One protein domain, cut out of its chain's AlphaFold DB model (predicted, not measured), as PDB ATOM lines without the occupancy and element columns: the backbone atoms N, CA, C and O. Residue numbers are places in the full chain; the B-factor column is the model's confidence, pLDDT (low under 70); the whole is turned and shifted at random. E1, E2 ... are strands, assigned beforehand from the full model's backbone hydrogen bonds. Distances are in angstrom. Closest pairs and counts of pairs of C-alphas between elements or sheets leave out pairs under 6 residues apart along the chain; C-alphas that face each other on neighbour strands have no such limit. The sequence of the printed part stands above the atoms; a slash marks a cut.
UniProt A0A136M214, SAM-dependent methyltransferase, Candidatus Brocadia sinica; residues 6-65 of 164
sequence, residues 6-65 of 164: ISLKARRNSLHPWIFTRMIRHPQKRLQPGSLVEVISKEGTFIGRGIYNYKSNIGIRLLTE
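AT A GLANCE: This is residues 6 to 65 of the 164 residues of the protein "SAM-dependent methyltransferase" of Candidatus Brocadia sinica (UniProt A0A136M214). Look for little regular structure: one small, strongly twisted, curled sheet of four strands, with long loops, residues 6 to 17 and 21 to 35, completing a rounded body. Of 60 printed residues, 22 are in named strands E1 to E4, with no named helix: class all strand, antiparallel, order E1 E4 E3 E2. It is compact, radius of gyration of the C-alphas 10.1 A, spans 25 by 21 by 18 A.

IN THESE COORDINATES: Find inner strands E3, residues 46 to 52, 15.8 A, and E4, residues 58 to 64, 15.9 A, ending at C-alpha 64 (176.262, 227.890, 228.361). Edge strands are E2, residues 36 to 40, 13.5 A, and E1, residues 18 to 20, 6.2 A, beginning at C-alpha 18 (171.094, 218.127, 231.377).

HOW THE PARTS SIT: Hairpins E2-E3 and E3-E4 form a meander, each strand the antiparallel neighbour of the one before; E1, antiparallel to E4, completes a Greek key, first strand beside fourth. Within hydrogen-bond range are N 39 and O 48 of E2 and E3, 2.8 A; N 51 and O 61 of E3 and E4, 2.9 A; N 19 and O 60 of E1 and E4, 2.9 A. E1 is apart from E2 and E3.

THE WHOLE: The farthest C-alphas, Leu 15 and Lys 29, are 28.1 A apart. The link E1 to E2 is long; the printed part has no cut, and no printed residue is under 70 in pLDDT.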
ATOM      1  N   ILE A   6     185.730 217.910 231.821       96.25
ATOM      2  CA  ILE A   6     185.052 216.615 231.872       96.25
ATOM      3  C   ILE A   6     184.737 216.150 230.450       96.25
ATOM      4  O   ILE A   6     184.075 216.846 229.686       96.25
ATOM      5  N   SER A   7     185.145 214.924 230.116       96.44
ATOM      6  CA  SER A   7     184.771 214.287 228.850       96.44
ATOM      7  C   SER A   7     183.511 213.433 228.984       96.44
ATOM      8  O   SER A   7     183.274 212.768 229.999       96.44
ATOM      9  N   LEU A   8     182.694 213.422 227.935       96.00
ATOM     10  CA  LEU A   8     181.553 212.520 227.824       96.00
ATOM     11  C   LEU A   8     181.981 211.164 227.253       96.00
ATOM     12  O   LEU A   8     182.859 211.072 226.398       96.00
ATOM     13  N   LYS A   9     181.334 210.085 227.706       94.50
ATOM     14  CA  LYS A   9     181.513 208.733 227.139       94.50
ATOM     15  C   LYS A   9     180.491 208.384 226.055       94.50
ATOM     16  O   LYS A   9     180.677 207.397 225.351       94.50
ATOM     17  N   ALA A  10     179.427 209.176 225.934       87.88
ATOM     18  CA  ALA A  10     178.367 209.006 224.947       87.88
ATOM     19  C   ALA A  10     178.051 210.344 224.273       87.88
ATOM     20  O   ALA A  10     178.207 211.404 224.884       87.88
ATOM     21  N   ARG A  11     177.570 210.285 223.028       84.69
ATOM     22  CA  ARG A  11     177.130 211.471 222.293       84.69
ATOM     23  C   ARG A  11     175.916 212.099 222.986       84.69
ATOM     24  O   ARG A  11     174.968 211.398 223.349       84.69
ATOM     25  N   ARG A  12     175.941 213.420 223.168       84.62
ATOM     26  CA  ARG A  12     174.775 214.207 223.581       84.62
ATOM     27  C   ARG A  12     173.909 214.450 222.342       84.62
ATOM     28  O   ARG A  12     174.329 215.158 221.438       84.62
ATOM     29  N   ASN A  13     172.721 213.849 222.311       82.31
ATOM     30  CA  ASN A  13     171.760 213.975 221.202       82.31
ATOM     31  C   ASN A  13     170.587 214.918 221.534       82.31
ATOM     32  O   ASN A  13     169.563 214.893 220.862       82.31
ATOM     33  N   SER A  14     170.697 215.701 222.609       85.88
ATOM     34  CA  SER A  14     169.641 216.592 223.089       85.88
ATOM     35  C   SER A  14     170.210 217.980 223.339       85.88
ATOM     36  O   SER A  14     171.312 218.097 223.872       85.88
ATOM     37  N   LEU A  15     169.426 219.006 223.010       85.75
ATOM     38  CA  LEU A  15     169.705 220.403 223.350       85.75
ATOM     39  C   LEU A  15     169.328 220.739 224.802       85.75
ATOM     40  O   LEU A  15     169.566 221.848 225.262       85.75
ATOM     41  N   HIS A  16     168.762 219.791 225.557       92.56
ATOM     42  CA  HIS A  16     168.466 220.016 226.969       92.56
ATOM     43  C   HIS A  16     169.770 220.270 227.749       92.56
ATOM     44  O   HIS A  16     170.766 219.579 227.493       92.56
ATOM     45  N   PRO A  17     169.796 221.185 228.738       95.31
ATOM     46  CA  PRO A  17     171.001 221.496 229.517       95.31
ATOM     47  C   PRO A  17     171.467 220.361 230.444       95.31
ATOM     48  O   PRO A  17     172.420 220.520 231.201       95.31
ATOM     49  N   TRP A  18     170.798 219.210 230.445       95.19
ATOM     50  CA  TRP A  18     171.094 218.127 231.377       95.19
ATOM     51  C   TRP A  18     172.018 217.100 230.750       95.19
ATOM     52  O   TRP A  18     171.730 216.528 229.699       95.19
ATOM     53  N   ILE A  19     173.091 216.791 231.465       95.12
ATOM     54  CA  ILE A  19     173.964 215.666 231.167       95.12
ATOM     55  C   ILE A  19     173.849 214.693 232.329       95.12
ATOM     56  O   ILE A  19     174.217 214.993 233.466       95.12
ATOM     57  N   PHE A  20     173.323 213.506 232.045       94.25
ATOM     58  CA  PHE A  20     173.159 212.481 233.066       94.25
ATOM     59  C   PHE A  20     174.508 211.919 233.504       94.25
ATOM     60  O   PHE A  20     175.410 211.734 232.688       94.25
ATOM     61  N   THR A  21     174.626 211.552 234.780       93.00
ATOM     62  CA  THR A  21     175.855 210.975 235.355       93.00
ATOM     63  C   THR A  21     176.333 209.751 234.577       93.00
ATOM     64  O   THR A  21     177.520 209.591 234.303       93.00
ATOM     65  N   ARG A  22     175.396 208.945 234.062       93.44
ATOM     66  CA  ARG A  22     175.692 207.808 233.179       93.44
ATOM     67  C   ARG A  22     176.302 208.179 231.824       93.44
ATOM     68  O   ARG A  22     176.579 207.258 231.074       93.44
ATOM     69  N   MET A  23     176.452 209.450 231.460       94.94
ATOM     70  CA  MET A  23     177.091 209.916 230.216       94.94
ATOM     71  C   MET A  23     178.490 210.487 230.459       94.94
ATOM     72  O   MET A  23     179.212 210.756 229.502       94.94
ATOM     73  N   ILE A  24     178.883 210.652 231.720       95.00
ATOM     74  CA  ILE A  24     180.122 211.314 232.117       95.00
ATOM     75  C   ILE A  24     181.242 210.279 232.252       95.00
ATOM     76  O   ILE A  24     181.045 209.196 232.814       95.00
ATOM     77  N   ARG A  25     182.436 210.609 231.749       94.94
ATOM     78  CA  ARG A  25     183.676 209.962 232.174       94.94
ATOM     79  C   ARG A  25     184.171 210.701 233.413       94.94
ATOM     80  O   ARG A  25     184.591 211.851 233.330       94.94
ATOM     81  N   HIS A  26     184.063 210.056 234.570       88.56
ATOM     82  CA  HIS A  26     184.426 210.687 235.836       88.56
ATOM     83  C   HIS A  26     185.927 211.021 235.871       88.56
ATOM     84  O   HIS A  26     186.737 210.182 235.466       88.56
ATOM     85  N   PRO A  27     186.302 212.226 236.337       87.38
ATOM     86  CA  PRO A  27     187.700 212.618 236.442       87.38
ATOM     87  C   PRO A  27     188.426 211.761 237.489       87.38
ATOM     88  O   PRO A  27     187.833 211.364 238.493       87.38
ATOM     89  N   GLN A  28     189.720 211.495 237.267       84.81
ATOM     90  CA  GLN A  28     190.549 210.734 238.214       84.81
ATOM     91  C   GLN A  28     190.656 211.454 239.566       84.81
ATOM     92  O   GLN A  28     190.495 210.841 240.621       84.81
ATOM     93  N   LYS A  29     190.870 212.776 239.537       88.81
ATOM     94  CA  LYS A  29     190.778 213.628 240.724       88.81
ATOM     95  C   LYS A  29     189.310 213.954 240.987       88.81
ATOM     96  O   LYS A  29     188.638 214.528 240.132       88.81
ATOM     97  N   ARG A  30     188.818 213.615 242.182       86.56
ATOM     98  CA  ARG A  30     187.443 213.944 242.581       86.56
ATOM     99  C   ARG A  30     187.249 215.458 242.621       86.56
ATOM    100  O   ARG A  30     187.958 216.159 243.340       86.56
ATOM    101  N   LEU A  31     186.259 215.928 241.869       91.50
ATOM    102  CA  LEU A  31     185.742 217.289 241.956       91.50
ATOM    103  C   LEU A  31     184.647 217.352 243.021       91.50
ATOM    104  O   LEU A  31     183.921 216.374 243.237       91.50
ATOM    105  N   GLN A  32     184.529 218.500 243.679       89.75
ATOM    106  CA  GLN A  32     183.471 218.709 244.658       89.75
ATOM    107  C   GLN A  32     182.127 218.911 243.942       89.75
ATOM    108  O   GLN A  32     182.094 219.460 242.837       89.75
ATOM    109  N   PRO A  33     180.999 218.483 244.532       87.88
ATOM    110  CA  PRO A  33     179.691 218.905 244.050       87.88
ATOM    111  C   PRO A  33     179.628 220.433 244.001       87.88
ATOM    112  O   PRO A  33     179.975 221.100 244.970       87.88
ATOM    113  N   GLY A  34     179.217 220.973 242.860       88.62
ATOM    114  CA  GLY A  34     179.189 222.409 242.608       88.62
ATOM    115  C   GLY A  34     180.411 222.977 241.909       88.62
ATOM    116  O   GLY A  34     180.410 224.156 241.574       88.62
ATOM    117  N   SER A  35     181.430 222.163 241.619       93.25
ATOM    118  CA  SER A  35     182.525 222.605 240.756       93.25
ATOM    119  C   SER A  35     181.998 223.026 239.383       93.25
ATOM    120  O   SER A  35     181.259 222.281 238.732       93.25
ATOM    121  N   LEU A  36     182.416 224.209 238.939       95.38
ATOM    122  CA  LEU A  36     182.252 224.644 237.559       95.38
ATOM    123  C   LEU A  36     183.190 223.825 236.673       95.38
ATOM    124  O   LEU A  36     184.345 223.599 237.031       95.38
ATOM    125  N   VAL A  37     182.679 223.350 235.544       96.19
ATOM    126  CA  VAL A  37     183.406 222.468 234.631       96.19
ATOM    127  C   VAL A  37     183.218 222.909 233.193       96.19
ATOM    128  O   VAL A  37     182.163 223.429 232.819       96.19
ATOM    129  N   GLU A  38     184.227 222.636 232.380       97.38
ATOM    130  CA  GLU A  38     184.084 222.595 230.932       97.38
ATOM    131  C   GLU A  38     183.780 221.162 230.493       97.38
ATOM    132  O   GLU A  38     184.315 220.198 231.043       97.38
ATOM    133  N   VAL A  39     182.892 221.012 229.519       96.88
ATOM    134  CA  VAL A  39     182.457 219.717 229.012       96.88
ATOM    135  C   VAL A  39     182.902 219.561 227.573       96.88
ATOM    136  O   VAL A  39     182.609 220.408 226.729       96.88
ATOM    137  N   ILE A  40     183.548 218.434 227.288       96.62
ATOM    138  CA  ILE A  40     183.971 218.048 225.943       96.62
ATOM    139  C   ILE A  40     183.354 216.709 225.531       96.62
ATOM    140  O   ILE A  40     183.018 215.859 226.364       96.62
ATOM    141  N   SER A  41     183.203 216.502 224.226       95.12
ATOM    142  CA  SER A  41     182.794 215.224 223.652       95.12
ATOM    143  C   SER A  41     183.877 214.158 223.860       95.12
ATOM    144  O   SER A  41     184.982 214.432 224.338       95.12
ATOM    145  N   LYS A  42     183.575 212.916 223.475       92.00
ATOM    146  CA  LYS A  42     184.564 211.830 223.488       92.00
ATOM    147  C   LYS A  42     185.734 212.121 222.534       92.00
ATOM    148  O   LYS A  42     186.847 211.672 222.789       92.00
ATOM    149  N   GLU A  43     185.468 212.871 221.471       92.88
ATOM    150  CA  GLU A  43     186.397 213.294 220.419       92.88
ATOM    151  C   GLU A  43     187.144 214.593 220.770       92.88
ATOM    152  O   GLU A  43     187.977 215.045 219.993       92.88
ATOM    153  N   GLY A  44     186.865 215.197 221.931       93.62
ATOM    154  CA  GLY A  44     187.531 216.418 222.389       93.62
ATOM    155  C   GLY A  44     186.876 217.726 221.941       93.62
ATOM    156  O   GLY A  44     187.408 218.794 222.222       93.62
ATOM    157  N   THR A  45     185.719 217.680 221.280       94.75
ATOM    158  CA  THR A  45     184.993 218.890 220.865       94.75
ATOM    159  C   THR A  45     184.301 219.550 222.056       94.75
ATOM    160  O   THR A  45     183.662 218.861 222.849       94.75
ATOM    161  N   PHE A  46     184.373 220.878 222.165       95.75
ATOM    162  CA  PHE A  46     183.645 221.645 223.180       95.75
ATOM    163  C   PHE A  46     182.130 221.408 223.087       95.75
ATOM    164  O   PHE A  46     181.549 221.450 222.004       95.75
ATOM    165  N   ILE A  47     181.498 221.159 224.235       96.06
ATOM    166  CA  ILE A  47     180.045 220.982 224.366       96.06
ATOM    167  C   ILE A  47     179.421 222.140 225.141       96.06
ATOM    168  O   ILE A  47     178.294 222.528 224.850       96.06
ATOM    169  N   GLY A  48     180.113 222.662 226.151       96.62
ATOM    170  CA  GLY A  48     179.579 223.720 226.996       96.62
ATOM    171  C   GLY A  48     180.263 223.795 228.350       96.62
ATOM    172  O   GLY A  48     181.177 223.027 228.655       96.62
ATOM    173  N   ARG A  49     179.782 224.706 229.190       97.75
ATOM    174  CA  ARG A  49     180.226 224.870 230.578       97.75
ATOM    175  C   ARG A  49     179.036 224.767 231.513       97.75
ATOM    176  O   ARG A  49     177.920 225.168 231.175       97.75
ATOM    177  N   GLY A  50     179.261 224.207 232.694       96.75
ATOM    178  CA  GLY A  50     178.178 223.976 233.637       96.75
ATOM    179  C   GLY A  50     178.627 223.599 235.034       96.75
ATOM    180  O   GLY A  50     179.807 223.643 235.371       96.75
ATOM    181  N   ILE A  51     177.650 223.205 235.842       95.62
ATOM    182  CA  ILE A  51     177.842 222.825 237.240       95.62
ATOM    183  C   ILE A  51     177.876 221.303 237.337       95.62
ATOM    184  O   ILE A  51     176.906 220.635 236.969       95.62
ATOM    185  N   TYR A  52     178.968 220.756 237.869       94.75
ATOM    186  CA  TYR A  52     179.131 219.325 238.103       94.75
ATOM    187  C   TYR A  52     178.601 218.894 239.472       94.75
ATOM    188  O   TYR A  52     178.910 219.495 240.498       94.75
ATOM    189  N   ASN A  53     177.844 217.800 239.512       92.00
ATOM    190  CA  ASN A  53     177.405 217.160 240.743       92.00
ATOM    191  C   ASN A  53     177.277 215.638 240.569       92.00
ATOM    192  O   ASN A  53     176.243 215.127 240.141       92.00
ATOM    193  N   TYR A  54     178.304 214.896 240.989       89.12
ATOM    194  CA  TYR A  54     178.314 213.430 240.898       89.12
ATOM    195  C   TYR A  54     177.281 212.727 241.794       89.12
ATOM    196  O   TYR A  54     177.030 211.541 241.595       89.12
ATOM    197  N   LYS A  55     176.696 213.421 242.783       88.31
ATOM    198  CA  LYS A  55     175.682 212.858 243.692       88.31
ATOM    199  C   LYS A  55     174.263 212.894 243.102       88.31
ATOM    200  O   LYS A  55     173.336 212.393 243.726       88.31
ATOM    201  N   SER A  56     174.082 213.500 241.929       88.88
ATOM    202  CA  SER A  56     172.791 213.664 241.251       88.88
ATOM    203  C   SER A  56     172.683 212.738 240.032       88.88
ATOM    204  O   SER A  56     173.686 212.409 239.400       88.88
ATOM    205  N   ASN A  57     171.462 212.345 239.650       91.88
ATOM    206  CA  ASN A  57     171.222 211.670 238.365       91.88
ATOM    207  C   ASN A  57     171.576 212.584 237.183       91.88
ATOM    208  O   ASN A  57     172.139 212.127 236.185       91.88
ATOM    209  N   ILE A  58     171.277 213.878 237.316       93.81
ATOM    210  CA  ILE A  58     171.751 214.935 236.418       93.81
ATOM    211  C   ILE A  58     173.141 215.334 236.912       93.81
ATOM    212  O   ILE A  58     173.262 216.080 237.884       93.81
ATOM    213  N   GLY A  59     174.170 214.771 236.282       93.75
ATOM    214  CA  GLY A  59     175.559 214.896 236.710       93.75
ATOM    215  C   GLY A  59     176.191 216.229 236.337       93.75
ATOM    216  O   GLY A  59     177.052 216.710 237.067       93.75
ATOM    217  N   ILE A  60     175.769 216.836 235.224       95.62
ATOM    218  CA  ILE A  60     176.121 218.215 234.864       95.62
ATOM    219  C   ILE A  60     174.864 218.949 234.410       95.62
ATOM    220  O   ILE A  60     174.057 218.410 233.650       95.62
ATOM    221  N   ARG A  61     174.725 220.190 234.870       96.12
ATOM    222  CA  ARG A  61     173.764 221.167 234.354       96.12
ATOM    223  C   ARG A  61     174.536 222.217 233.567       96.12
ATOM    224  O   ARG A  61     175.290 222.980 234.165       96.12
ATOM    225  N   LEU A  62     174.406 222.196 232.244       96.94
ATOM    226  CA  LEU A  62     174.987 223.204 231.366       96.94
ATOM    227  C   LEU A  62     174.303 224.550 231.604       96.94
ATOM    228  O   LEU A  62     173.085 224.612 231.767       96.94
ATOM    229  N   LEU A  63     175.110 225.606 231.620       97.00
ATOM    230  CA  LEU A  63     174.667 226.998 231.730       97.00
ATOM    231  C   LEU A  63     174.947 227.773 230.439       97.00
ATOM    232  O   LEU A  63     174.241 228.726 230.120       97.00
ATOM    233  N   THR A  64     175.956 227.344 229.679       96.75
ATOM    234  CA  THR A  64     176.262 227.890 228.361       96.75
ATOM    235  C   THR A  64     176.851 226.830 227.438       96.75
ATOM    236  O   THR A  64     177.565 225.924 227.873       96.75
ATOM    237  N   GLU A  65     176.552 226.973 226.152       95.88
ATOM    238  CA  GLU A  65     177.166 226.239 225.040       95.88
ATOM    239  C   GLU A  65     178.019 227.180 224.171       95.88
ATOM    240  O   GLU A  65     178.550 226.777 223.139       95.88
TER     241      GLU A  65